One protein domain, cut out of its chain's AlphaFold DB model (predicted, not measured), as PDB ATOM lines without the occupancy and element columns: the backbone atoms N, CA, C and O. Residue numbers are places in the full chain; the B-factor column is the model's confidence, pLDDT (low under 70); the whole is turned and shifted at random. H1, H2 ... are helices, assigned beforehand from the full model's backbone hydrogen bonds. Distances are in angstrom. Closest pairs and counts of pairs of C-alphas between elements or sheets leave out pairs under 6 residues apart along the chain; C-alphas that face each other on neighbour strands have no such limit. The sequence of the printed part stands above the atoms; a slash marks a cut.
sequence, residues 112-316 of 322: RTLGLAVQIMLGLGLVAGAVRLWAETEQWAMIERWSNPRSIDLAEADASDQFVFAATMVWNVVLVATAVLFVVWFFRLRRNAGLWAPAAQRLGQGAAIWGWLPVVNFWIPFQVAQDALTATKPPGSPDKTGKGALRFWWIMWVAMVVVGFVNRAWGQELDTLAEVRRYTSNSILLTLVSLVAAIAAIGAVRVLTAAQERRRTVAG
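Overview. This is residues 112 to 316 of the 322 residues of the protein "DUF4328 domain-containing protein" of Nakamurella multipartita (strain ATCC 700099 / DSM 44233 / CIP 104796 / JCM 9543 / NBRC 105858 / Y-104) (UniProt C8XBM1). What would one see first? A long rod of helices: H2 and H6 run most of its length, the somewhat shorter H1 packs along both of them, and H5 packs on H6. Toward one end the short H4 packs on H2, H5 and H6, with the very short H3 on H2 and H4. How is it made up? The printed part has 205 residues with six named helices, in the order H1 to H6, and no named strand, and the class is all helix. Is it compact? It is loose, with a radius of gyration of the C-alphas of 20.6 A and spans of 72 by 29 by 27 A.

Arrangement. What touches the longest helix? H2, residues 154 to 196, touches H1, residues 112 to 145, at a shallow tilt of 25 degrees, opposite ways, as a helical hairpin; their closest C-alphas are those of Ala 128 and Trp 171, 5.4 A apart. With residues 189 to 193 alone H2 touches H4, residues 220 to 230, at a steep tilt of 46 degrees, the same way, closest at the C-alphas of Ala 193 and Ala 228, 5.0 A. With residues 183 to 190 alone it touches H3, residues 207 to 210, closest at the C-alphas of Phe 187 and Ala 208, 5.0 A. What does H6 touch? H6, residues 273 to 314, touches H1 at a shallow tilt of 13 degrees, opposite ways, closest at the C-alphas of Gln 119 and Ile 298, 5.6 A. It also touches H5, residues 243 to 266, in a helical hairpin, closest at the C-alphas of Trp 249 and Ala 296, 4.5 A. H2 and H6 only just touch, with 3 pairs of C-alphas within 8 A. What has a name, and what stays apart? H1, H2, H4, H5 and H6 form a bundle, helices packed together mostly aligned; H1 and H5 are apart, and so are H2 and H5. How are the helix backbones? Every O i to N i+4 pair is within hydrogen-bond range in H1, H2, H4, H5 and H6, while H3 is too short for such a pair and has 0 of 1 O i to N i+3 pairs within range.

Along the chain. Where do the long helices run? H2 spans 62.4 A, from C-alpha 154 at (31.685, 148.621, 138.607) to C-alpha 196. H6 spans 61.0 A and ends at C-alpha 314 (59.947, 119.996, 87.972). And the others? H1 spans 49.3 A from C-alpha 112 at (57.211, 124.940, 102.376), H5 34.9 A, H4 15.3 A and H3 5.4 A.

Size, cuts and confidence. How large is it? The two farthest C-alphas, those of Arg 150 and Gly 316, are 72.8 A apart. Are there cuts or long links? The printed part has no cut, and the link from H4 to H5, 12 residues, is long. Where is confidence low? The pLDDT is under 70 at residues 146 to 152 and 235 to 240; the mean of the printed part is 89.8.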
ATOM      1  N   ARG A 112      58.156 125.819 101.672       92.38
ATOM      2  CA  ARG A 112      57.211 124.940 102.376       92.38
ATOM      3  C   ARG A 112      57.201 125.156 103.887       92.38
ATOM      4  O   ARG A 112      56.137 125.424 104.430       92.38
ATOM      5  N   THR A 113      58.357 125.095 104.546       93.25
ATOM      6  CA  THR A 113      58.474 125.252 106.008       93.25
ATOM      7  C   THR A 113      57.943 126.609 106.470       93.25
ATOM      8  O   THR A 113      57.132 126.683 107.386       93.25
ATOM      9  N   LEU A 114      58.307 127.688 105.767       93.75
ATOM     10  CA  LEU A 114      57.776 129.023 106.053       93.75
ATOM     11  C   LEU A 114      56.279 129.130 105.754       93.75
ATOM     12  O   LEU A 114      55.544 129.706 106.545       93.75
ATOM     13  N   GLY A 115      55.813 128.551 104.647       94.31
ATOM     14  CA  GLY A 115      54.392 128.519 104.317       94.31
ATOM     15  C   GLY A 115      53.569 127.765 105.364       94.31
ATOM     16  O   GLY A 115      52.437 128.153 105.636       94.31
ATOM     17  N   LEU A 116      54.120 126.711 105.974       96.19
ATOM     18  CA  LEU A 116      53.504 126.005 107.101       96.19
ATOM     19  C   LEU A 116      53.511 126.860 108.370       96.19
ATOM     20  O   LEU A 116      52.464 127.000 108.991       96.19
ATOM     21  N   ALA A 117      54.638 127.491 108.711       96.81
ATOM     22  CA  ALA A 117      54.727 128.388 109.863       96.81
ATOM     23  C   ALA A 117      53.709 129.541 109.775       96.81
ATOM     24  O   ALA A 117      52.989 129.808 110.734       96.81
ATOM     25  N   VAL A 118      53.580 130.167 108.599       97.81
ATOM     26  CA  VAL A 118      52.576 131.210 108.332       97.81
ATOM     27  C   VAL A 118      51.155 130.666 108.497       97.81
ATOM     28  O   VAL A 118      50.324 131.322 109.114       97.81
ATOM     29  N   GLN A 119      50.859 129.466 107.989       97.81
ATOM     30  CA  GLN A 119      49.535 128.851 108.155       97.81
ATOM     31  C   GLN A 119      49.208 128.532 109.616       97.81
ATOM     32  O   GLN A 119      48.073 128.746 110.030       97.81
ATOM     33  N   ILE A 120      50.179 128.035 110.388       97.94
ATOM     34  CA  ILE A 120      50.013 127.768 111.824       97.94
ATOM     35  C   ILE A 120      49.726 129.075 112.559       97.94
ATOM     36  O   ILE A 120      48.767 129.140 113.318       97.94
ATOM     37  N   MET A 121      50.495 130.132 112.288       97.81
ATOM     38  CA  MET A 121      50.290 131.440 112.914       97.81
ATOM     39  C   MET A 121      48.953 132.079 112.533       97.81
ATOM     40  O   MET A 121      48.258 132.588 113.406       97.81
ATOM     41  N   LEU A 122      48.525 131.966 111.271       97.38
ATOM     42  CA  LEU A 122      47.173 132.360 110.861       97.38
ATOM     43  C   LEU A 122      46.099 131.535 111.590       97.38
ATOM     44  O   LEU A 122      45.081 132.088 111.990       97.38
ATOM     45  N   GLY A 123      46.332 130.236 111.803       97.56
ATOM     46  CA  GLY A 123      45.460 129.368 112.595       97.56
ATOM     47  C   GLY A 123      45.362 129.793 114.063       97.56
ATOM     48  O   GLY A 123      44.263 129.892 114.597       97.56
ATOM     49  N   LEU A 124      46.487 130.123 114.700       97.19
ATOM     50  CA  LEU A 124      46.497 130.699 116.049       97.19
ATOM     51  C   LEU A 124      45.786 132.057 116.085       97.19
ATOM     52  O   LEU A 124      45.053 132.339 117.027       97.19
ATOM     53  N   GLY A 125      45.941 132.868 115.037       96.50
ATOM     54  CA  GLY A 125      45.220 134.127 114.869       96.50
ATOM     55  C   GLY A 125      43.705 133.942 114.780       96.50
ATOM     56  O   GLY A 125      42.971 134.753 115.337       96.50
ATOM     57  N   LEU A 126      43.226 132.861 114.150       97.38
ATOM     58  CA  LEU A 126      41.802 132.504 114.147       97.38
ATOM     59  C   LEU A 126      41.303 132.166 115.554       97.38
ATOM     60  O   LEU A 126      40.234 132.629 115.938       97.38
ATOM     61  N   VAL A 127      42.080 131.406 116.331       97.25
ATOM     62  CA  VAL A 127      41.726 131.068 117.720       97.25
ATOM     63  C   VAL A 127      41.690 132.325 118.590       97.25
ATOM     64  O   VAL A 127      40.687 132.585 119.247       97.25
ATOM     65  N   ALA A 128      42.740 133.150 118.544       94.38
ATOM     66  CA  ALA A 128      42.786 134.414 119.279       94.38
ATOM     67  C   ALA A 128      41.656 135.366 118.850       94.38
ATOM     68  O   ALA A 128      41.039 136.018 119.688       94.38
ATOM     69  N   GLY A 129      41.350 135.417 117.553       94.38
ATOM     70  CA  GLY A 129      40.256 136.217 117.012       94.38
ATOM     71  C   GLY A 129      38.878 135.716 117.443       94.38
ATOM     72  O   GLY A 129      38.003 136.533 117.693       94.38
ATOM     73  N   ALA A 130      38.684 134.402 117.595       95.81
ATOM     74  CA  ALA A 130      37.445 133.839 118.129       95.81
ATOM     75  C   ALA A 130      37.251 134.188 119.614       95.81
ATOM     76  O   ALA A 130      36.154 134.570 120.009       95.81
ATOM     77  N   VAL A 131      38.320 134.125 120.418       94.06
ATOM     78  CA  VAL A 131      38.293 134.566 121.826       94.06
ATOM     79  C   VAL A 131      37.976 136.058 121.921       94.06
ATOM     80  O   VAL A 131      37.126 136.456 122.713       94.06
ATOM     81  N   ARG A 132      38.611 136.882 121.082       92.69
ATOM     82  CA  ARG A 132      38.322 138.317 121.005       92.69
ATOM     83  C   ARG A 132      36.875 138.585 120.586       92.69
ATOM     84  O   ARG A 132      36.227 139.415 121.206       92.69
ATOM     85  N   LEU A 133      36.366 137.881 119.573       94.50
ATOM     86  CA  LEU A 133      34.982 138.024 119.117       94.50
ATOM     87  C   LEU A 133      33.999 137.715 120.246       94.50
ATOM     88  O   LEU A 133      33.045 138.458 120.443       94.50
ATOM     89  N   TRP A 134      34.257 136.645 121.000       94.19
ATOM     90  CA  TRP A 134      33.459 136.305 122.172       94.19
ATOM     91  C   TRP A 134      33.486 137.430 123.220       94.19
ATOM     92  O   TRP A 134      32.427 137.880 123.659       94.19
ATOM     93  N   ALA A 135      34.669 137.965 123.539       90.12
ATOM     94  CA  ALA A 135      34.816 139.096 124.459       90.12
ATOM     95  C   ALA A 135      34.021 140.336 123.998       90.12
ATOM     96  O   ALA A 135      33.301 140.949 124.783       90.12
ATOM     97  N   GLU A 136      34.100 140.676 122.707       90.06
ATOM     98  CA  GLU A 136      33.372 141.806 122.115       90.06
ATOM     99  C   GLU A 136      31.848 141.594 122.159       90.06
ATOM    100  O   GLU A 136      31.099 142.551 122.363       90.06
ATOM    101  N   THR A 137      31.363 140.353 122.011       92.12
ATOM    102  CA  THR A 137      29.926 140.050 122.136       92.12
ATOM    103  C   THR A 137      29.411 140.152 123.570       92.12
ATOM    104  O   THR A 137      28.297 140.635 123.774       92.12
ATOM    105  N   GLU A 138      30.215 139.769 124.565       88.25
ATOM    106  CA  GLU A 138      29.865 139.961 125.979       88.25
ATOM    107  C   GLU A 138      29.831 141.451 126.337       88.25
ATOM    108  O   GLU A 138      28.873 141.925 126.954       88.25
ATOM    109  N   GLN A 139      30.816 142.221 125.860       85.44
ATOM    110  CA  GLN A 139      30.843 143.675 126.025       85.44
ATOM    111  C   GLN A 139      29.623 144.341 125.369       85.44
ATOM    112  O   GLN A 139      28.998 145.219 125.960       85.44
ATOM    113  N   TRP A 140      29.223 143.896 124.173       88.69
ATOM    114  CA  TRP A 140      27.994 144.366 123.528       88.69
ATOM    115  C   TRP A 140      26.750 144.099 124.381       88.69
ATOM    116  O   TRP A 140      25.925 144.994 124.577       88.69
ATOM    117  N   ALA A 141      26.628 142.889 124.930       87.12
ATOM    118  CA  ALA A 141      25.513 142.531 125.799       87.12
ATOM    119  C   ALA A 141      25.494 143.375 127.087       87.12
ATOM    120  O   ALA A 141      24.418 143.724 127.569       87.12
ATOM    121  N   MET A 142      26.661 143.740 127.631       81.88
ATOM    122  CA  MET A 142      26.775 144.673 128.758       81.88
ATOM    123  C   MET A 142      26.294 146.080 128.391       81.88
ATOM    124  O   MET A 142      25.465 146.633 129.112       81.88
ATOM    125  N   ILE A 143      26.730 146.624 127.250       83.12
ATOM    126  CA  ILE A 143      26.306 147.947 126.755       83.12
ATOM    127  C   ILE A 143      24.778 148.014 126.601       83.12
ATOM    128  O   ILE A 143      24.155 149.011 126.968       83.12
ATOM    129  N   GLU A 144      24.145 146.948 126.103       83.12
ATOM    130  CA  GLU A 144      22.683 146.886 126.008       83.12
ATOM    131  C   GLU A 144      22.012 146.810 127.389       83.12
ATOM    132  O   GLU A 144      20.986 147.462 127.600       83.12
ATOM    133  N   ARG A 145      22.606 146.108 128.365       78.12
ATOM    134  CA  ARG A 145      22.118 146.104 129.758       78.12
ATOM    135  C   ARG A 145      22.220 147.479 130.419       78.12
ATOM    136  O   ARG A 145      21.300 147.849 131.140       78.12
ATOM    137  N   TRP A 146      23.267 148.256 130.135       68.31
ATOM    138  CA  TRP A 146      23.470 149.605 130.694       68.31
ATOM    139  C   TRP A 146      22.392 150.617 130.286       68.31
ATOM    140  O   TRP A 146      22.240 151.646 130.937       68.31
ATOM    141  N   SER A 147      21.584 150.307 129.268       64.25
ATOM    142  CA  SER A 147      20.386 151.089 128.945       64.25
ATOM    143  C   SER A 147      19.243 150.939 129.971       64.25
ATOM    144  O   SER A 147      18.287 151.712 129.924       64.25
ATOM    145  N   ASN A 148      19.340 149.997 130.927       63.50
ATOM    146  CA  ASN A 148      18.397 149.798 132.033       63.50
ATOM    147  C   ASN A 148      19.101 149.982 133.404       63.50
ATOM    148  O   ASN A 148      19.923 149.151 133.782       63.50
ATOM    149  N   PRO A 149      18.766 151.012 134.206       54.81
ATOM    150  CA  PRO A 149      19.593 151.477 135.331       54.81
ATOM    151  C   PRO A 149      19.513 150.652 136.638       54.81
ATOM    152  O   PRO A 149      19.706 151.193 137.726       54.81
ATOM    153  N   ARG A 150      19.233 149.342 136.597       54.97
ATOM    154  CA  ARG A 150      19.235 148.515 137.822       54.97
ATOM    155  C   ARG A 150      20.628 147.953 138.111       54.97
ATOM    156  O   ARG A 150      21.045 147.003 137.465       54.97
ATOM    157  N   SER A 151      21.272 148.554 139.117       56.38
ATOM    158  CA  SER A 151      22.453 148.088 139.867       56.38
ATOM    159  C   SER A 151      23.605 147.560 139.010       56.38
ATOM    160  O   SER A 151      23.664 146.380 138.678       56.38
ATOM    161  N   ILE A 152      24.537 148.456 138.706       59.31
ATOM    162  CA  ILE A 152      25.799 148.145 138.038       59.31
ATOM    163  C   ILE A 152      26.830 147.795 139.114       59.31
ATOM    164  O   ILE A 152      27.025 148.574 140.048       59.31
ATOM    165  N   ASP A 153      27.500 146.655 138.967       73.75
ATOM    166  CA  ASP A 153      28.749 146.384 139.675       73.75
ATOM    167  C   ASP A 153      29.914 146.925 138.833       73.75
ATOM    168  O   ASP A 153      30.229 146.394 137.767       73.75
ATOM    169  N   LEU A 154      30.534 148.017 139.289       76.00
ATOM    170  CA  LEU A 154      31.685 148.621 138.607       76.00
ATOM    171  C   LEU A 154      32.861 147.636 138.497       76.00
ATOM    172  O   LEU A 154      33.602 147.690 137.520       76.00
ATOM    173  N   ALA A 155      32.999 146.698 139.442       79.75
ATOM    174  CA  ALA A 155      34.055 145.692 139.393       79.75
ATOM    175  C   ALA A 155      33.850 144.682 138.250       79.75
ATOM    176  O   ALA A 155      34.827 144.218 137.659       79.75
ATOM    177  N   GLU A 156      32.599 144.358 137.908       77.25
ATOM    178  CA  GLU A 156      32.277 143.478 136.777       77.25
ATOM    179  C   GLU A 156      32.578 144.163 135.435       77.25
ATOM    180  O   GLU A 156      33.137 143.536 134.529       77.25
ATOM    181  N   ALA A 157      32.265 145.458 135.322       73.88
ATOM    182  CA  ALA A 157      32.589 146.259 134.142       73.88
ATOM    183  C   ALA A 157      34.110 146.356 133.923       73.88
ATOM    184  O   ALA A 157      34.593 146.020 132.840       73.88
ATOM    185  N   ASP A 158      34.867 146.707 134.968       82.12
ATOM    186  CA  ASP A 158      36.330 146.808 134.906       82.12
ATOM    187  C   ASP A 158      36.984 145.466 134.530       82.12
ATOM    188  O   ASP A 158      37.918 145.425 133.724       82.12
ATOM    189  N   ALA A 159      36.494 144.347 135.078       82.75
ATOM    190  CA  ALA A 159      37.004 143.016 134.748       82.75
ATOM    191  C   ALA A 159      36.760 142.641 133.275       82.75
ATOM    192  O   ALA A 159      37.634 142.052 132.631       82.75
ATOM    193  N   SER A 160      35.594 143.001 132.727       79.94
ATOM    194  CA  SER A 160      35.254 142.785 131.317       79.94
ATOM    195  C   SER A 160      36.151 143.602 130.385       79.94
ATOM    196  O   SER A 160      36.752 143.051 129.457       79.94
ATOM    197  N   ASP A 161      36.338 144.891 130.680       83.06
ATOM    198  CA  ASP A 161      37.204 145.773 129.894       83.06
ATOM    199  C   ASP A 161      38.671 145.310 129.927       83.06
ATOM    200  O   ASP A 161      39.335 145.255 128.885       83.06
ATOM    201  N   GLN A 162      39.174 144.881 131.092       87.62
ATOM    202  CA  GLN A 162      40.508 144.277 131.215       87.62
ATOM    203  C   GLN A 162      40.649 143.005 130.371       87.62
ATOM    204  O   GLN A 162      41.687 142.794 129.732       87.62
ATOM    205  N   PHE A 163      39.616 142.161 130.332       86.06
ATOM    206  CA  PHE A 163      39.620 140.945 129.527       86.06
ATOM    207  C   PHE A 163      39.627 141.247 128.022       86.06
ATOM    208  O   PHE A 163      40.456 140.692 127.291       86.06
ATOM    209  N   VAL A 164      38.770 142.162 127.552       84.81
ATOM    210  CA  VAL A 164      38.739 142.614 126.147       84.81
ATOM    211  C   VAL A 164      40.093 143.198 125.741       84.81
ATOM    212  O   VAL A 164      40.622 142.868 124.671       84.81
ATOM    213  N   PHE A 165      40.697 144.016 126.606       87.69
ATOM    214  CA  PHE A 165      42.023 144.582 126.379       87.69
ATOM    215  C   PHE A 165      43.098 143.492 126.262       87.69
ATOM    216  O   PHE A 165      43.856 143.474 125.287       87.69
ATOM    217  N   ALA A 166      43.142 142.544 127.203       89.56
ATOM    218  CA  ALA A 166      44.108 141.447 127.192       89.56
ATOM    219  C   ALA A 166      43.956 140.557 125.946       89.56
ATOM    220  O   ALA A 166      44.947 140.265 125.269       89.56
ATOM    221  N   ALA A 167      42.724 140.182 125.584       87.94
ATOM    222  CA  ALA A 167      42.434 139.406 124.377       87.94
ATOM    223  C   ALA A 167      42.879 140.147 123.104       87.94
ATOM    224  O   ALA A 167      43.497 139.561 122.210       87.94
ATOM    225  N   THR A 168      42.634 141.459 123.047       88.06
ATOM    226  CA  THR A 168      43.071 142.321 121.944       88.06
ATOM    227  C   THR A 168      44.596 142.398 121.851       88.06
ATOM    228  O   THR A 168      45.151 142.315 120.753       88.06
ATOM    229  N   MET A 169      45.298 142.498 122.983       91.12
ATOM    230  CA  MET A 169      46.764 142.499 123.020       91.12
ATOM    231  C   MET A 169      47.356 141.177 122.530       91.12
ATOM    232  O   MET A 169      48.243 141.191 121.675       91.12
ATOM    233  N   VAL A 170      46.836 140.039 122.998       91.94
ATOM    234  CA  VAL A 170      47.266 138.714 122.523       91.94
ATOM    235  C   VAL A 170      47.068 138.595 121.012       91.94
ATOM    236  O   VAL A 170      47.990 138.197 120.296       91.94
ATOM    237  N   TRP A 171      45.901 138.998 120.506       90.88
ATOM    238  CA  TRP A 171      45.623 138.995 119.072       90.88
ATOM    239  C   TRP A 171      46.607 139.874 118.284       90.88
ATOM    240  O   TRP A 171      47.137 139.433 117.264       90.88
ATOM    241  N   ASN A 172      46.925 141.077 118.776       91.56
ATOM    242  CA  ASN A 172      47.893 141.975 118.142       91.56
ATOM    243  C   ASN A 172      49.307 141.373 118.095       91.56
ATOM    244  O   ASN A 172      49.977 141.466 117.066       91.56
ATOM    245  N   VAL A 173      49.759 140.722 119.170       95.94
ATOM    246  CA  VAL A 173      51.070 140.051 119.203       95.94
ATOM    247  C   VAL A 173      51.130 138.926 118.168       95.94
ATOM    248  O   VAL A 173      52.085 138.850 117.389       95.94
ATOM    249  N   VAL A 174      50.090 138.089 118.101       94.44
ATOM    250  CA  VAL A 174      49.982 137.019 117.096       94.44
ATOM    251  C   VAL A 174      49.967 137.600 115.682       94.44
ATOM    252  O   VAL A 174      50.643 137.076 114.794       94.44
ATOM    253  N   LEU A 175      49.252 138.705 115.462       91.94
ATOM    254  CA  LEU A 175      49.199 139.387 114.172       91.94
ATOM    255  C   LEU A 175      50.581 139.895 113.739       91.94
ATOM    256  O   LEU A 175      50.975 139.664 112.597       91.94
ATOM    257  N   VAL A 176      51.334 140.545 114.631       96.38
ATOM    258  CA  VAL A 176      52.684 141.053 114.330       96.38
ATOM    259  C   VAL A 176      53.641 139.905 114.006       96.38
ATOM    260  O   VAL A 176      54.333 139.955 112.988       96.38
ATOM    261  N   ALA A 177      53.640 138.837 114.809       96.75
ATOM    262  CA  ALA A 177      54.452 137.650 114.540       96.75
ATOM    263  C   ALA A 177      54.092 137.010 113.184       96.75
ATOM    264  O   ALA A 177      54.975 136.667 112.390       96.75
ATOM    265  N   THR A 178      52.792 136.921 112.881       96.94
ATOM    266  CA  THR A 178      52.286 136.442 111.587       96.94
ATOM    267  C   THR A 178      52.768 137.330 110.447       96.94
ATOM    268  O   THR A 178      53.240 136.809 109.439       96.94
ATOM    269  N   ALA A 179      52.689 138.654 110.595       95.81
ATOM    270  CA  ALA A 179      53.089 139.612 109.571       95.81
ATOM    271  C   ALA A 179      54.577 139.480 109.221       95.81
ATOM    272  O   ALA A 179      54.919 139.413 108.042       95.81
ATOM    273  N   VAL A 180      55.457 139.354 110.220       97.25
ATOM    274  CA  VAL A 180      56.898 139.152 109.992       97.25
ATOM    275  C   VAL A 180      57.149 137.869 109.196       97.25
ATOM    276  O   VAL A 180      57.814 137.901 108.157       97.25
ATOM    277  N   LEU A 181      56.580 136.741 109.632       97.31
ATOM    278  CA  LEU A 181      56.735 135.462 108.932       97.31
ATOM    279  C   LEU A 181      56.145 135.505 107.521       97.31
ATOM    280  O   LEU A 181      56.754 134.983 106.582       97.31
ATOM    281  N   PHE A 182      54.992 136.155 107.362       97.38
ATOM    282  CA  PHE A 182      54.335 136.339 106.076       97.38
ATOM    283  C   PHE A 182      55.226 137.137 105.129       97.38
ATOM    284  O   PHE A 182      55.459 136.686 104.014       97.38
ATOM    285  N   VAL A 183      55.789 138.268 105.564       97.19
ATOM    286  CA  VAL A 183      56.681 139.098 104.740       97.19
ATOM    287  C   VAL A 183      57.950 138.335 104.357       97.19
ATOM    288  O   VAL A 183      58.351 138.369 103.194       97.19
ATOM    289  N   VAL A 184      58.558 137.578 105.279       97.31
ATOM    290  CA  VAL A 184      59.740 136.747 104.975       97.31
ATOM    291  C   VAL A 184      59.410 135.668 103.939       97.31
ATOM    292  O   VAL A 184      60.156 135.474 102.974       97.31
ATOM    293  N   TRP A 185      58.284 134.972 104.106       97.44
ATOM    294  CA  TRP A 185      57.784 133.998 103.135       97.44
ATOM    295  C   TRP A 185      57.494 134.651 101.776       97.44
ATOM    296  O   TRP A 185      57.920 134.149 100.734       97.44
ATOM    297  N   PHE A 186      56.846 135.811 101.784       97.12
ATOM    298  CA  PHE A 186      56.434 136.556 100.601       97.12
ATOM    299  C   PHE A 186      57.626 137.101  99.805       97.12
ATOM    300  O   PHE A 186      57.674 136.999  98.577       97.12
ATOM    301  N   PHE A 187      58.649 137.593 100.500       96.38
ATOM    302  CA  PHE A 187      59.907 138.001  99.889       96.38
ATOM    303  C   PHE A 187      60.611 136.833  99.199       96.38
ATOM    304  O   PHE A 187      61.098 136.974  98.074       96.38
ATOM    305  N   ARG A 188      60.624 135.650  99.828       95.25
ATOM    306  CA  ARG A 188      61.188 134.441  99.208       95.25
ATOM    307  C   ARG A 188      60.396 133.999  97.980       95.25
ATOM    308  O   ARG A 188      61.018 133.665  96.973       95.25
ATOM    309  N   LEU A 189      59.063 134.058  98.021       94.56
ATOM    310  CA  LEU A 189      58.217 133.800  96.849       94.56
ATOM    311  C   LEU A 189      58.573 134.720  95.680       94.56
ATOM    312  O   LEU A 189      58.807 134.250  94.565       94.56
ATOM    313  N   ARG A 190      58.647 136.030  95.940       95.25
ATOM    314  CA  ARG A 190      58.998 137.020  94.919       95.25
ATOM    315  C   ARG A 190      60.400 136.772  94.369       95.25
ATOM    316  O   ARG A 190      60.584 136.850  93.155       95.25
ATOM    317  N   ARG A 191      61.379 136.447  95.219       94.56
ATOM    318  CA  ARG A 191      62.745 136.122  94.781       94.56
ATOM    319  C   ARG A 191      62.762 134.925  93.831       94.56
ATOM    320  O   ARG A 191      63.311 135.035  92.742       94.56
ATOM    321  N   ASN A 192      62.120 133.820  94.210       93.69
ATOM    322  CA  ASN A 192      62.031 132.616  93.380       93.69
ATOM    323  C   ASN A 192      61.374 132.897  92.023       93.69
ATOM    324  O   ASN A 192      61.868 132.451  90.992       93.69
ATOM    325  N   ALA A 193      60.299 133.687  92.012       92.62
ATOM    326  CA  ALA A 193      59.621 134.081  90.780       92.62
ATOM    327  C   ALA A 193      60.543 134.850  89.816       92.62
ATOM    328  O   ALA A 193      60.502 134.624  88.607       92.62
ATOM    329  N   GLY A 194      61.423 135.699  90.357       91.56
ATOM    330  CA  GLY A 194      62.439 136.410  89.583       91.56
ATOM    331  C   GLY A 194      63.501 135.501  88.962       91.56
ATOM    332  O   GLY A 194      64.040 135.861  87.925       91.56
ATOM    333  N   LEU A 195      63.771 134.330  89.548       91.06
ATOM    334  CA  LEU A 195      64.700 133.343  88.983       91.06
ATOM    335  C   LEU A 195      64.069 132.556  87.825       91.06
ATOM    336  O   LEU A 195      64.768 132.156  86.901       91.06
ATOM    337  N   TRP A 196      62.754 132.315  87.865       89.25
ATOM    338  CA  TRP A 196      62.073 131.498  86.852       89.25
ATOM    339  C   TRP A 196      61.568 132.282  85.653       89.25
ATOM    340  O   TRP A 196      61.603 131.771  84.537       89.25
ATOM    341  N   ALA A 197      61.042 133.483  85.883       88.75
ATOM    342  CA  ALA A 197      60.446 134.296  84.834       88.75
ATOM    343  C   ALA A 197      60.689 135.789  85.110       88.75
ATOM    344  O   ALA A 197      59.745 136.493  85.484       88.75
ATOM    345  N   PRO A 198      61.929 136.290  84.919       88.56
ATOM    346  CA  PRO A 198      62.267 137.696  85.151       88.56
ATOM    347  C   PRO A 198      61.339 138.657  84.396       88.56
ATOM    348  O   PRO A 198      60.827 139.603  84.985       88.56
ATOM    349  N   ALA A 199      61.047 138.357  83.126       86.94
ATOM    350  CA  ALA A 199      60.189 139.175  82.264       86.94
ATOM    351  C   ALA A 199      58.708 139.199  82.691       86.94
ATOM    352  O   ALA A 199      57.966 140.087  82.284       86.94
ATOM    353  N   ALA A 200      58.266 138.243  83.515       86.50
ATOM    354  CA  ALA A 200      56.903 138.207  84.043       86.50
ATOM    355  C   ALA A 200      56.740 139.021  85.340       86.50
ATOM    356  O   ALA A 200      55.643 139.059  85.890       86.50
ATOM    357  N   GLN A 201      57.815 139.625  85.859       90.44
ATOM    358  CA  GLN A 201      57.781 140.416  87.087       90.44
ATOM    359  C   GLN A 201      57.662 141.904  86.757       90.44
ATOM    360  O   GLN A 201      58.585 142.492  86.198       90.44
ATOM    361  N   ARG A 202      56.554 142.535  87.148       92.25
ATOM    362  CA  ARG A 202      56.302 143.962  86.877       92.25
ATOM    363  C   ARG A 202      57.112 144.892  87.772       92.25
ATOM    364  O   ARG A 202      57.392 146.027  87.406       92.25
ATOM    365  N   LEU A 203      57.445 144.424  88.970       92.50
ATOM    366  CA  LEU A 203      58.062 145.214  90.032       92.50
ATOM    367  C   LEU A 203      59.334 144.532  90.524       92.50
ATOM    368  O   LEU A 203      59.397 143.302  90.568       92.50
ATOM    369  N   GLY A 204      60.333 145.311  90.947       90.62
ATOM    370  CA  GLY A 204      61.580 144.792  91.519       90.62
ATOM    371  C   GLY A 204      61.373 143.957  92.792       90.62
ATOM    372  O   GLY A 204      60.308 143.972  93.405       90.62
ATOM    373  N   GLN A 205      62.402 143.224  93.227       91.44
ATOM    374  CA  GLN A 205      62.301 142.320  94.387       91.44
ATOM    375  C   GLN A 205      61.918 143.045  95.693       91.44
ATOM    376  O   GLN A 205      61.203 142.477  96.519       91.44
ATOM    377  N   GLY A 206      62.329 144.311  95.852       91.50
ATOM    378  CA  GLY A 206      61.970 145.151  97.003       91.50
ATOM    379  C   GLY A 206      60.459 145.347  97.195       91.50
ATOM    380  O   GLY A 206      60.030 145.623  98.313       91.50
ATOM    381  N   ALA A 207      59.648 145.106  96.155       94.56
ATOM    382  CA  ALA A 207      58.184 145.165  96.202       94.56
ATOM    383  C   ALA A 207      57.547 144.271  97.249       94.56
ATOM    384  O   ALA A 207      56.503 144.610  97.797       94.56
ATOM    385  N   ALA A 208      58.194 143.156  97.573       94.94
ATOM    386  CA  ALA A 208      57.707 142.272  98.618       94.94
ATOM    387  C   ALA A 208      57.870 142.849 100.039       94.94
ATOM    388  O   ALA A 208      57.267 142.308 100.961       94.94
ATOM    389  N   ILE A 209      58.657 143.921 100.211       95.06
ATOM    390  CA  ILE A 209      58.901 144.592 101.497       95.06
ATOM    391  C   ILE A 209      58.189 145.945 101.525       95.06
ATOM    392  O   ILE A 209      57.284 146.140 102.331       95.06
ATOM    393  N   TRP A 210      58.540 146.869 100.619       95.56
ATOM    394  CA  TRP A 210      57.936 148.207 100.619       95.56
ATOM    395  C   TRP A 210      56.452 148.180 100.237       95.56
ATOM    396  O   TRP A 210      55.729 149.129 100.524       95.56
ATOM    397  N   GLY A 211      55.970 147.094  99.616       95.19
ATOM    398  CA  GLY A 211      54.581 146.956  99.173       95.19
ATOM    399  C   GLY A 211      53.563 146.965 100.302       95.19
ATOM    400  O   GLY A 211      52.383 147.157 100.040       95.19
ATOM    401  N   TRP A 212      54.021 146.789 101.540       95.31
ATOM    402  CA  TRP A 212      53.202 146.807 102.747       95.31
ATOM    403  C   TRP A 212      53.120 148.187 103.408       95.31
ATOM    404  O   TRP A 212      52.420 148.335 104.408       95.31
ATOM    405  N   LEU A 213      53.807 149.201 102.867       95.12
ATOM    406  CA  LEU A 213      53.662 150.576 103.336       95.12
ATOM    407  C   LEU A 213      52.227 151.085 103.103       95.12
ATOM    408  O   LEU A 213      51.543 150.616 102.183       95.12
ATOM    409  N   PRO A 214      51.752 152.054 103.911       90.50
ATOM    410  CA  PRO A 214      50.440 152.658 103.716       90.50
ATOM    411  C   PRO A 214      50.236 153.140 102.273       90.50
ATOM    412  O   PRO A 214      51.195 153.471 101.577       90.50
ATOM    413  N   VAL A 215      48.977 153.192 101.826       92.69
ATOM    414  CA  VAL A 215      48.565 153.545 100.451       92.69
ATOM    415  C   VAL A 215      48.949 152.486  99.408       92.69
ATOM    416  O   VAL A 215      48.072 151.905  98.778       92.69
ATOM    417  N   VAL A 216      50.226 152.143  99.255       95.19
ATOM    418  CA  VAL A 216      50.661 151.154  98.247       95.19
ATOM    419  C   VAL A 216      50.199 149.723  98.559       95.19
ATOM    420  O   VAL A 216      49.988 148.917  97.645       95.19
ATOM    421  N   ASN A 217      49.944 149.437  99.839       94.69
ATOM    422  CA  ASN A 217      49.382 148.179 100.334       94.69
ATOM    423  C   ASN A 217      47.989 147.836  99.765       94.69
ATOM    424  O   ASN A 217      47.520 146.720  99.951       94.69
ATOM    425  N   PHE A 218      47.323 148.736  99.036       95.00
ATOM    426  CA  PHE A 218      46.041 148.441  98.384       95.00
ATOM    427  C   PHE A 218      46.167 147.748  97.019       95.00
ATOM    428  O   PHE A 218      45.192 147.158  96.543       95.00
ATOM    429  N   TRP A 219      47.356 147.718  96.404       95.50
ATOM    430  CA  TRP A 219      47.538 147.067  95.097       95.50
ATOM    431  C   TRP A 219      48.850 146.307  94.916       95.50
ATOM    432  O   TRP A 219      48.883 145.349  94.142       95.50
ATOM    433  N   ILE A 220      49.935 146.692  95.586       96.62
ATOM    434  CA  ILE A 220      51.254 146.119  95.291       96.62
ATOM    435  C   ILE A 220      51.364 144.648  95.694       96.62
ATOM    436  O   ILE A 220      51.780 143.853  94.844       96.62
ATOM    437  N   PRO A 221      51.026 144.235  96.932       96.62
ATOM    438  CA  PRO A 221      51.204 142.839  97.316       96.62
ATOM    439  C   PRO A 221      50.382 141.896  96.430       96.62
ATOM    440  O   PRO A 221      50.837 140.809  96.083       96.62
ATOM    441  N   PHE A 222      49.217 142.335  95.950       97.06
ATOM    442  CA  PHE A 222      48.454 141.572  94.967       97.06
ATOM    443  C   PHE A 222      49.194 141.372  93.650       97.06
ATOM    444  O   PHE A 222      49.253 140.245  93.160       97.06
ATOM    445  N   GLN A 223      49.777 142.435  93.090       96.00
ATOM    446  CA  GLN A 223      50.554 142.347  91.853       96.00
ATOM    447  C   GLN A 223      51.747 141.404  92.023       96.00
ATOM    448  O   GLN A 223      51.928 140.490  91.224       96.00
ATOM    449  N   VAL A 224      52.495 141.545  93.122       96.69
ATOM    450  CA  VAL A 224      53.627 140.663  93.438       96.69
ATOM    451  C   VAL A 224      53.186 139.200  93.539       96.69
ATOM    452  O   VAL A 224      53.842 138.315  92.992       96.69
ATOM    453  N   ALA A 225      52.062 138.925  94.202       96.31
ATOM    454  CA  ALA A 225      51.546 137.570  94.338       96.31
ATOM    455  C   ALA A 225      51.045 136.984  93.004       96.31
ATOM    456  O   ALA A 225      51.228 135.793  92.741       96.31
ATOM    457  N   GLN A 226      50.430 137.808  92.150       95.00
ATOM    458  CA  GLN A 226      49.993 137.413  90.810       95.00
ATOM    459  C   GLN A 226      51.175 137.076  89.904       95.00
ATOM    460  O   GLN A 226      51.168 136.027  89.253       95.00
ATOM    461  N   ASP A 227      52.195 137.929  89.894       94.06
ATOM    462  CA  ASP A 227      53.418 137.729  89.122       94.06
ATOM    463  C   ASP A 227      54.163 136.481  89.622       94.06
ATOM    464  O   ASP A 227      54.633 135.664  88.824       94.06
ATOM    465  N   ALA A 228      54.194 136.264  90.942       93.94
ATOM    466  CA  ALA A 228      54.798 135.079  91.544       93.94
ATOM    467  C   ALA A 228      54.056 133.780  91.201       93.94
ATOM    468  O   ALA A 228      54.702 132.758  90.966       93.94
ATOM    469  N   LEU A 229      52.719 133.804  91.144       93.25
ATOM    470  CA  LEU A 229      51.906 132.666  90.701       93.25
ATOM    471  C   LEU A 229      52.037 132.418  89.192       93.25
ATOM    472  O   LEU A 229      51.956 131.280  88.734       93.25
ATOM    473  N   THR A 230      52.220 133.472  88.403       91.44
ATOM    474  CA  THR A 230      52.396 133.365  86.948       91.44
ATOM    475  C   THR A 230      53.756 132.757  86.612       91.44
ATOM    476  O   THR A 230      53.828 131.859  85.778       91.44
ATOM    477  N   ALA A 231      54.808 133.137  87.341       91.31
ATOM    478  CA  ALA A 231      56.158 132.597  87.168       91.31
ATOM    479  C   ALA A 231      56.279 131.084  87.431       91.31
ATOM    480  O   ALA A 231      57.255 130.462  87.014       91.31
ATOM    481  N   THR A 232      55.312 130.463  88.119       89.94
ATOM    482  CA  THR A 232      55.337 129.010  88.359       89.94
ATOM    483  C   THR A 232      54.857 128.192  87.162       89.94
ATOM    484  O   THR A 232      54.928 126.964  87.203       89.94
ATOM    485  N   LYS A 233      54.287 128.833  86.137       85.00
ATOM    486  CA  LYS A 233      53.615 128.153  85.025       85.00
ATOM    487  C   LYS A 233      54.547 128.013  83.819       85.00
ATOM    488  O   LYS A 233      55.292 128.945  83.522       85.00
ATOM    489  N   PRO A 234      54.499 126.880  83.095       72.94
ATOM    490  CA  PRO A 234      55.130 126.775  81.785       72.94
ATOM    491  C   PRO A 234      54.498 127.766  80.789       72.94
ATOM    492  O   PRO A 234      53.286 128.009  80.874       72.94
ATOM    493  N   PRO A 235      55.268 128.294  79.821       66.88
ATOM    494  CA  PRO A 235      54.712 129.070  78.714       66.88
ATOM    495  C   PRO A 235      53.604 128.279  77.995       66.88
ATOM    496  O   PRO A 235      53.796 127.111  77.671       66.88
ATOM    497  N   GLY A 236      52.434 128.892  77.776       63.22
ATOM    498  CA  GLY A 236      51.311 128.272  77.048       63.22
ATOM    499  C   GLY A 236      50.331 127.418  77.875       63.22
ATOM    500  O   GLY A 236      49.400 126.849  77.313       63.22
ATOM    501  N   SER A 237      50.487 127.330  79.202       66.69
ATOM    502  CA  SER A 237      49.562 126.592  80.083       66.69
ATOM    503  C   SER A 237      48.197 127.303  80.259       66.69
ATOM    504  O   SER A 237      48.181 128.495  80.578       66.69
ATOM    505  N   PRO A 238      47.044 126.601  80.136       59.34
ATOM    506  CA  PRO A 238      45.717 127.171  80.390       59.34
ATOM    507  C   PRO A 238      45.553 127.712  81.820       59.34
ATOM    508  O   PRO A 238      45.833 127.055  82.823       59.34
ATOM    509  N   ASP A 239      45.073 128.950  81.910       63.28
ATOM    510  CA  ASP A 239      45.547 129.904  82.909       63.28
ATOM    511  C   ASP A 239      44.514 130.264  84.002       63.28
ATOM    512  O   ASP A 239      44.076 131.418  84.116       63.28
ATOM    513  N   LYS A 240      44.100 129.287  84.831       63.03
ATOM    514  CA  LYS A 240      43.078 129.534  85.883       63.03
ATOM    515  C   LYS A 240      43.392 129.034  87.299       63.03
ATOM    516  O   LYS A 240      42.887 129.626  88.255       63.03
ATOM    517  N   THR A 241      44.238 128.023  87.480       74.56
ATOM    518  CA  THR A 241      44.456 127.422  88.810       74.56
ATOM    519  C   THR A 241      45.067 128.428  89.795       74.56
ATOM    520  O   THR A 241      46.100 129.037  89.517       74.56
ATOM    521  N   GLY A 242      44.410 128.624  90.944       80.19
ATOM    522  CA  GLY A 242      44.897 129.451  92.055       80.19
ATOM    523  C   GLY A 242      44.552 130.948  92.018       80.19
ATOM    524  O   GLY A 242      44.597 131.598  93.060       80.19
ATOM    525  N   LYS A 243      44.132 131.502  90.868       88.12
ATOM    526  CA  LYS A 243      43.800 132.941  90.743       88.12
ATOM    527  C   LYS A 243      42.607 133.359  91.611       88.12
ATOM    528  O   LYS A 243      42.591 134.475  92.124       88.12
ATOM    529  N   GLY A 244      41.621 132.473  91.777       92.38
ATOM    530  CA  GLY A 244      40.434 132.722  92.604       92.38
ATOM    531  C   GLY A 244      40.777 132.913  94.082       92.38
ATOM    532  O   GLY A 244      40.379 133.913  94.668       92.38
ATOM    533  N   ALA A 245      41.597 132.020  94.647       93.94
ATOM    534  CA  ALA A 245      42.053 132.120  96.035       93.94
ATOM    535  C   ALA A 245      42.819 133.425  96.290       93.94
ATOM    536  O   ALA A 245      42.593 134.085  97.298       93.94
ATOM    537  N   LEU A 246      43.673 133.834  95.344       95.12
ATOM    538  CA  LEU A 246      44.436 135.072  95.468       95.12
ATOM    539  C   LEU A 246      43.549 136.323  95.409       95.12
ATOM    540  O   LEU A 246      43.738 137.245  96.194       95.12
ATOM    541  N   ARG A 247      42.566 136.349  94.499       96.25
ATOM    542  CA  ARG A 247      41.576 137.436  94.418       96.25
ATOM    543  C   ARG A 247      40.748 137.522  95.692       96.25
ATOM    544  O   ARG A 247      40.597 138.607  96.232       96.25
ATOM    545  N   PHE A 248      40.246 136.388  96.171       97.12
ATOM    546  CA  PHE A 248      39.432 136.337  97.380       97.12
ATOM    547  C   PHE A 248      40.215 136.817  98.605       97.12
ATOM    548  O   PHE A 248      39.748 137.706  99.311       97.12
ATOM    549  N   TRP A 249      41.440 136.315  98.795       97.69
ATOM    550  CA  TRP A 249      42.349 136.815  99.827       97.69
ATOM    551  C   TRP A 249      42.555 138.323  99.738       97.69
ATOM    552  O   TRP A 249      42.439 139.005 100.750       97.69
ATOM    553  N   TRP A 250      42.809 138.847  98.540       97.94
ATOM    554  CA  TRP A 250      43.061 140.273  98.381       97.94
ATOM    555  C   TRP A 250      41.848 141.140  98.710       97.94
ATOM    556  O   TRP A 250      41.981 142.140  99.407       97.94
ATOM    557  N   ILE A 251      40.658 140.742  98.251       98.06
ATOM    558  CA  ILE A 251      39.412 141.458  98.551       98.06
ATOM    559  C   ILE A 251      39.181 141.486 100.066       98.06
ATOM    560  O   ILE A 251      38.875 142.542 100.613       98.06
ATOM    561  N   MET A 252      39.377 140.356 100.751       97.81
ATOM    562  CA  MET A 252      39.214 140.287 102.207       97.81
ATOM    563  C   MET A 252      40.286 141.084 102.958       97.81
ATOM    564  O   MET A 252      39.964 141.744 103.940       97.81
ATOM    565  N   TRP A 253      41.533 141.092 102.479       96.25
ATOM    566  CA  TRP A 253      42.594 141.942 103.025       96.25
ATOM    567  C   TRP A 253      42.239 143.427 102.924       96.25
ATOM    568  O   TRP A 253      42.291 144.144 103.920       96.25
ATOM    569  N   VAL A 254      41.829 143.886 101.739       97.50
ATOM    570  CA  VAL A 254      41.435 145.284 101.520       97.50
ATOM    571  C   VAL A 254      40.224 145.649 102.377       97.50
ATOM    572  O   VAL A 254      40.246 146.692 103.027       97.50
ATOM    573  N   ALA A 255      39.205 144.786 102.440       97.06
ATOM    574  CA  ALA A 255      38.042 144.998 103.297       97.06
ATOM    575  C   ALA A 255      38.449 145.141 104.772       97.06
ATOM    576  O   ALA A 255      38.045 146.099 105.428       97.06
ATOM    577  N   MET A 256      39.310 144.250 105.272       95.69
ATOM    578  CA  MET A 256      39.833 144.304 106.639       95.69
ATOM    579  C   MET A 256      40.573 145.619 106.914       95.69
ATOM    580  O   MET A 256      40.335 146.259 107.936       95.69
ATOM    581  N   VAL A 257      41.449 146.045 105.999       94.81
ATOM    582  CA  VAL A 257      42.198 147.303 106.129       94.81
ATOM    583  C   VAL A 257      41.245 148.501 106.171       94.81
ATOM    584  O   VAL A 257      41.390 149.348 107.050       94.81
ATOM    585  N   VAL A 258      40.253 148.562 105.277       95.19
ATOM    586  CA  VAL A 258      39.268 149.657 105.221       95.19
ATOM    587  C   VAL A 258      38.437 149.724 106.499       95.19
ATOM    588  O   VAL A 258      38.373 150.783 107.121       95.19
ATOM    589  N   VAL A 259      37.858 148.602 106.938       94.56
ATOM    590  CA  VAL A 259      37.076 148.550 108.184       94.56
ATOM    591  C   VAL A 259      37.950 148.934 109.382       94.56
ATOM    592  O   VAL A 259      37.503 149.663 110.262       94.56
ATOM    593  N   GLY A 260      39.222 148.524 109.391       92.31
ATOM    594  CA  GLY A 260      40.180 148.889 110.432       92.31
ATOM    595  C   GLY A 260      40.507 150.383 110.475       92.31
ATOM    596  O   GLY A 260      40.621 150.949 111.562       92.31
ATOM    597  N   PHE A 261      40.634 151.043 109.320       91.44
ATOM    598  CA  PHE A 261      40.790 152.500 109.255       91.44
ATOM    599  C   PHE A 261      39.562 153.224 109.804       91.44
ATOM    600  O   PHE A 261      39.708 154.123 110.630       91.44
ATOM    601  N   VAL A 262      38.365 152.792 109.398       90.69
ATOM    602  CA  VAL A 262      37.097 153.344 109.896       90.69
ATOM    603  C   VAL A 262      36.982 153.159 111.412       90.69
ATOM    604  O   VAL A 262      36.664 154.112 112.117       90.69
ATOM    605  N   ASN A 263      37.333 151.975 111.925       89.19
ATOM    606  CA  ASN A 263      37.292 151.688 113.359       89.19
ATOM    607  C   ASN A 263      38.196 152.623 114.165       89.19
ATOM    608  O   ASN A 263      37.787 153.155 115.190       89.19
ATOM    609  N   ARG A 264      39.430 152.842 113.691       87.94
ATOM    610  CA  ARG A 264      40.386 153.739 114.357       87.94
ATOM    611  C   ARG A 264      39.929 155.191 114.346       87.94
ATOM    612  O   ARG A 264      40.146 155.878 115.337       87.94
ATOM    613  N   ALA A 265      39.321 155.637 113.248       87.12
ATOM    614  CA  ALA A 265      38.794 156.991 113.135       87.12
ATOM    615  C   ALA A 265      37.645 157.236 114.124       87.12
ATOM    616  O   ALA A 265      37.585 158.299 114.725       87.12
ATOM    617  N   TRP A 266      36.762 156.253 114.328       83.38
ATOM    618  CA  TRP A 266      35.642 156.376 115.271       83.38
ATOM    619  C   TRP A 266      36.023 156.120 116.728       83.38
ATOM    620  O   TRP A 266      35.309 156.556 117.614       83.38
ATOM    621  N   GLY A 267      37.142 155.445 116.993       81.00
ATOM    622  CA  GLY A 267      37.639 155.235 118.354       81.00
ATOM    623  C   GLY A 267      38.341 156.445 118.982       81.00
ATOM    624  O   GLY A 267      38.932 156.283 120.043       81.00
ATOM    625  N   GLN A 268      38.360 157.611 118.323       79.62
ATOM    626  CA  GLN A 268      38.972 158.834 118.869       79.62
ATOM    627  C   GLN A 268      38.022 159.623 119.785       79.62
ATOM    628  O   GLN A 268      38.498 160.363 120.637       79.62
ATOM    629  N   GLU A 269      36.708 159.460 119.615       76.75
ATOM    630  CA  GLU A 269      35.657 160.186 120.340       76.75
ATOM    631  C   GLU A 269      34.631 159.151 120.831       76.75
ATOM    632  O   GLU A 269      33.934 158.537 120.022       76.75
ATOM    633  N   LEU A 270      34.616 158.883 122.141       81.56
ATOM    634  CA  LEU A 270      33.747 157.890 122.792       81.56
ATOM    635  C   LEU A 270      33.060 158.513 124.016       81.56
ATOM    636  O   LEU A 270      33.119 157.974 125.121       81.56
ATOM    637  N   ASP A 271      32.428 159.662 123.813       84.00
ATOM    638  CA  ASP A 271      31.821 160.464 124.876       84.00
ATOM    639  C   ASP A 271      30.343 160.110 125.083       84.00
ATOM    640  O   ASP A 271      29.776 160.327 126.158       84.00
ATOM    641  N   THR A 272      29.698 159.533 124.063       85.75
ATOM    642  CA  THR A 272      28.282 159.149 124.113       85.75
ATOM    643  C   THR A 272      28.063 157.638 124.013       85.75
ATOM    644  O   THR A 272      28.791 156.909 123.342       85.75
ATOM    645  N   LEU A 273      26.972 157.139 124.614       83.56
ATOM    646  CA  LEU A 273      26.565 155.730 124.481       83.56
ATOM    647  C   LEU A 273      26.366 155.318 123.009       83.56
ATOM    648  O   LEU A 273      26.623 154.174 122.635       83.56
ATOM    649  N   ALA A 274      25.915 156.248 122.162       86.50
ATOM    650  CA  ALA A 274      25.748 156.011 120.731       86.50
ATOM    651  C   ALA A 274      27.097 155.808 120.018       86.50
ATOM    652  O   ALA A 274      27.205 154.914 119.174       86.50
ATOM    653  N   GLU A 275      28.124 156.585 120.374       87.50
ATOM    654  CA  GLU A 275      29.494 156.415 119.873       87.50
ATOM    655  C   GLU A 275      30.102 155.093 120.330       87.50
ATOM    656  O   GLU A 275      30.585 154.335 119.488       87.50
ATOM    657  N   VAL A 276      29.980 154.758 121.620       86.88
ATOM    658  CA  VAL A 276      30.432 153.467 122.166       86.88
ATOM    659  C   VAL A 276      29.767 152.310 121.422       86.88
ATOM    660  O   VAL A 276      30.446 151.406 120.939       86.88
ATOM    661  N   ARG A 277      28.443 152.362 121.224       87.94
ATOM    662  CA  ARG A 277      27.714 151.337 120.466       87.94
ATOM    663  C   ARG A 277      28.209 151.245 119.022       87.94
ATOM    664  O   ARG A 277      28.443 150.154 118.509       87.94
ATOM    665  N   ARG A 278      28.391 152.372 118.337       89.81
ATOM    666  CA  ARG A 278      28.892 152.377 116.957       89.81
ATOM    667  C   ARG A 278      30.298 151.784 116.865       89.81
ATOM    668  O   ARG A 278      30.553 150.980 115.968       89.81
ATOM    669  N   TYR A 279      31.183 152.156 117.784       90.38
ATOM    670  CA  TYR A 279      32.544 151.644 117.862       90.38
ATOM    671  C   TYR A 279      32.564 150.133 118.111       90.38
ATOM    672  O   TYR A 279      33.162 149.400 117.323       90.38
ATOM    673  N   THR A 280      31.841 149.636 119.119       89.50
ATOM    674  CA  THR A 280      31.799 148.199 119.441       89.50
ATOM    675  C   THR A 280      31.208 147.379 118.293       89.50
ATOM    676  O   THR A 280      31.771 146.351 117.919       89.50
ATOM    677  N   SER A 281      30.131 147.857 117.654       91.56
ATOM    678  CA  SER A 281      29.545 147.195 116.476       91.56
ATOM    679  C   SER A 281      30.552 147.088 115.325       91.56
ATOM    680  O   SER A 281      30.699 146.029 114.706       91.56
ATOM    681  N   ASN A 282      31.289 148.167 115.059       92.88
ATOM    682  CA  ASN A 282      32.303 148.184 114.014       92.88
ATOM    683  C   ASN A 282      33.540 147.339 114.380       92.88
ATOM    684  O   ASN A 282      34.141 146.735 113.491       92.88
ATOM    685  N   SER A 283      33.882 147.225 115.668       92.06
ATOM    686  CA  SER A 283      34.933 146.320 116.151       92.06
ATOM    687  C   SER A 283      34.565 144.854 115.911       92.06
ATOM    688  O   SER A 283      35.370 144.114 115.348       92.06
ATOM    689  N   ILE A 284      33.323 144.454 116.211       94.12
ATOM    690  CA  ILE A 284      32.815 143.103 115.915       94.12
ATOM    691  C   ILE A 284      32.880 142.822 114.408       94.12
ATOM    692  O   ILE A 284      33.377 141.775 113.985       94.12
ATOM    693  N   LEU A 285      32.431 143.772 113.574       95.62
ATOM    694  CA  LEU A 285      32.527 143.653 112.117       95.62
ATOM    695  C   LEU A 285      33.983 143.483 111.661       95.62
ATOM    696  O   LEU A 285      34.273 142.613 110.838       95.62
ATOM    697  N   LEU A 286      34.905 144.282 112.204       95.12
ATOM    698  CA  LEU A 286      36.332 144.169 111.918       95.12
ATOM    699  C   LEU A 286      36.866 142.785 112.286       95.12
ATOM    700  O   LEU A 286      37.591 142.186 111.490       95.12
ATOM    701  N   THR A 287      36.508 142.265 113.459       95.06
ATOM    702  CA  THR A 287      36.925 140.938 113.915       95.06
ATOM    703  C   THR A 287      36.416 139.856 112.962       95.06
ATOM    704  O   THR A 287      37.210 139.045 112.483       95.06
ATOM    705  N   LEU A 288      35.139 139.893 112.570       97.00
ATOM    706  CA  LEU A 288      34.560 138.950 111.605       97.00
ATOM    707  C   LEU A 288      35.263 138.997 110.242       97.00
ATOM    708  O   LEU A 288      35.673 137.959 109.714       97.00
ATOM    709  N   VAL A 289      35.459 140.195 109.682       97.44
ATOM    710  CA  VAL A 289      36.170 140.374 108.406       97.44
ATOM    711  C   VAL A 289      37.614 139.878 108.516       97.44
ATOM    712  O   VAL A 289      38.108 139.229 107.593       97.44
ATOM    713  N   SER A 290      38.275 140.106 109.653       95.62
ATOM    714  CA  SER A 290      39.642 139.633 109.909       95.62
ATOM    715  C   SER A 290      39.732 138.106 109.946       95.62
ATOM    716  O   SER A 290      40.669 137.535 109.387       95.62
ATOM    717  N   LEU A 291      38.750 137.423 110.544       97.19
ATOM    718  CA  LEU A 291      38.686 135.958 110.557       97.19
ATOM    719  C   LEU A 291      38.532 135.394 109.137       97.19
ATOM    720  O   LEU A 291      39.267 134.489 108.736       97.19
ATOM    721  N   VAL A 292      37.633 135.969 108.333       98.25
ATOM    722  CA  VAL A 292      37.457 135.563 106.928       98.25
ATOM    723  C   VAL A 292      38.720 135.861 106.111       98.25
ATOM    724  O   VAL A 292      39.153 135.023 105.314       98.25
ATOM    725  N   ALA A 293      39.365 137.008 106.340       97.56
ATOM    726  CA  ALA A 293      40.630 137.364 105.705       97.56
ATOM    727  C   ALA A 293      41.756 136.383 106.057       97.56
ATOM    728  O   ALA A 293      42.517 135.997 105.168       97.56
ATOM    729  N   ALA A 294      41.835 135.917 107.306       97.56
ATOM    730  CA  ALA A 294      42.803 134.909 107.729       97.56
ATOM    731  C   ALA A 294      42.568 133.554 107.037       97.56
ATOM    732  O   ALA A 294      43.517 132.953 106.529       97.56
ATOM    733  N   ILE A 295      41.314 133.100 106.911       98.25
ATOM    734  CA  ILE A 295      40.969 131.882 106.148       98.25
ATOM    735  C   ILE A 295      41.370 132.035 104.675       98.25
ATOM    736  O   ILE A 295      41.996 131.145 104.089       98.25
ATOM    737  N   ALA A 296      41.049 133.180 104.073       98.12
ATOM    738  CA  ALA A 296      41.410 133.473 102.695       98.12
ATOM    739  C   ALA A 296      42.941 133.506 102.506       98.12
ATOM    740  O   ALA A 296      43.455 132.938 101.539       98.12
ATOM    741  N   ALA A 297      43.675 134.088 103.462       97.75
ATOM    742  CA  ALA A 297      45.135 134.121 103.483       97.75
ATOM    743  C   ALA A 297      45.739 132.717 103.571       97.75
ATOM    744  O   ALA A 297      46.653 132.407 102.809       97.75
ATOM    745  N   ILE A 298      45.193 131.831 104.411       98.06
ATOM    746  CA  ILE A 298      45.594 130.417 104.459       98.06
ATOM    747  C   ILE A 298      45.436 129.774 103.072       98.06
ATOM    748  O   ILE A 298      46.350 129.098 102.592       98.06
ATOM    749  N   GLY A 299      44.307 130.010 102.398       97.44
ATOM    750  CA  GLY A 299      44.066 129.531 101.035       97.44
ATOM    751  C   GLY A 299      45.103 130.044 100.029       97.44
ATOM    752  O   GLY A 299      45.682 129.254  99.279       97.44
ATOM    753  N   ALA A 300      45.390 131.347 100.043       97.50
ATOM    754  CA  ALA A 300      46.394 131.959  99.173       97.50
ATOM    755  C   ALA A 300      47.809 131.420  99.446       97.50
ATOM    756  O   ALA A 300      48.515 131.049  98.504       97.50
ATOM    757  N   VAL A 301      48.203 131.298 100.718       97.56
ATOM    758  CA  VAL A 301      49.502 130.746 101.135       97.56
ATOM    759  C   VAL A 301      49.657 129.304 100.665       97.56
ATOM    760  O   VAL A 301      50.698 128.959 100.101       97.56
ATOM    761  N   ARG A 302      48.622 128.469 100.821       96.38
ATOM    762  CA  ARG A 302      48.619 127.080 100.335       96.38
ATOM    763  C   ARG A 302      48.803 127.010  98.826       96.38
ATOM    764  O   ARG A 302      49.662 126.271  98.350       96.38
ATOM    765  N   VAL A 303      48.027 127.794  98.079       95.44
ATOM    766  CA  VAL A 303      48.078 127.824  96.613       95.44
ATOM    767  C   VAL A 303      49.456 128.257  96.114       95.44
ATOM    768  O   VAL A 303      50.037 127.569  95.273       95.44
ATOM    769  N   LEU A 304      49.994 129.358  96.641       95.50
ATOM    770  CA  LEU A 304      51.292 129.900  96.231       95.50
ATOM    771  C   LEU A 304      52.443 128.963  96.610       95.50
ATOM    772  O   LEU A 304      53.289 128.658  95.770       95.50
ATOM    773  N   THR A 305      52.440 128.448  97.842       95.69
ATOM    774  CA  THR A 305      53.470 127.519  98.328       95.69
ATOM    775  C   THR A 305      53.474 126.230  97.508       95.69
ATOM    776  O   THR A 305      54.530 125.797  97.053       95.69
ATOM    777  N   ALA A 306      52.301 125.643  97.246       93.38
ATOM    778  CA  ALA A 306      52.194 124.429  96.441       93.38
ATOM    779  C   ALA A 306      52.609 124.658  94.980       93.38
ATOM    780  O   ALA A 306      53.245 123.796  94.376       93.38
ATOM    781  N   ALA A 307      52.266 125.811  94.399       92.81
ATOM    782  CA  ALA A 307      52.670 126.156  93.039       92.81
ATOM    783  C   ALA A 307      54.194 126.295  92.912       92.81
ATOM    784  O   ALA A 307      54.786 125.765  91.972       92.81
ATOM    785  N   GLN A 308      54.831 126.957  93.877       92.69
ATOM    786  CA  GLN A 308      56.277 127.166  93.892       92.69
ATOM    787  C   GLN A 308      57.036 125.866  94.130       92.69
ATOM    788  O   GLN A 308      58.008 125.598  93.430       92.69
ATOM    789  N   GLU A 309      56.570 125.022  95.051       91.88
ATOM    790  CA  GLU A 309      57.232 123.747  95.313       91.88
ATOM    791  C   GLU A 309      57.117 122.793  94.120       91.88
ATOM    792  O   GLU A 309      58.121 122.218  93.713       91.88
ATOM    793  N   ARG A 310      55.947 122.711  93.468       90.50
ATOM    794  CA  ARG A 310      55.804 121.957  92.208       90.50
ATOM    795  C   ARG A 310      56.741 122.467  91.114       90.50
ATOM    796  O   ARG A 310      57.290 121.676  90.357       90.50
ATOM    797  N   ARG A 311      56.930 123.786  91.002       90.06
ATOM    798  CA  ARG A 311      57.860 124.349  90.013       90.06
ATOM    799  C   ARG A 311      59.311 123.981  90.331       90.06
ATOM    800  O   ARG A 311      60.062 123.681  89.408       90.06
ATOM    801  N   ARG A 312      59.690 123.972  91.613       90.06
ATOM    802  CA  ARG A 312      61.029 123.562  92.075       90.06
ATOM    803  C   ARG A 312      61.312 122.095  91.765       90.06
ATOM    804  O   ARG A 312      62.370 121.813  91.213       90.06
ATOM    805  N   THR A 313      60.366 121.199  92.046       87.88
ATOM    806  CA  THR A 313      60.542 119.763  91.781       87.88
ATOM    807  C   THR A 313      60.655 119.464  90.287       87.88
ATOM    808  O   THR A 313      61.534 118.709  89.889       87.88
ATOM    809  N   VAL A 314      59.841 120.112  89.442       86.62
ATOM    810  CA  VAL A 314      59.947 119.996  87.972       86.62
ATOM    811  C   VAL A 314      61.298 120.504  87.455       86.62
ATOM    812  O   VAL A 314      61.819 119.971  86.483       86.62
ATOM    813  N   ALA A 315      61.884 121.511  88.105       84.19
ATOM    814  CA  ALA A 315      63.216 122.020  87.781       84.19
ATOM    815  C   ALA A 315      64.369 121.184  88.384       84.19
ATOM    816  O   ALA A 315      65.519 121.603  88.309       84.19
ATOM    817  N   GLY A 316      64.078 120.023  88.986       82.06
ATOM    818  CA  GLY A 316      65.083 119.109  89.535       82.06
ATOM    819  C   GLY A 316      65.607 119.479  90.925       82.06
ATOM    820  O   GLY A 316      66.547 118.849  91.406       82.06
TER     821      GLY A 316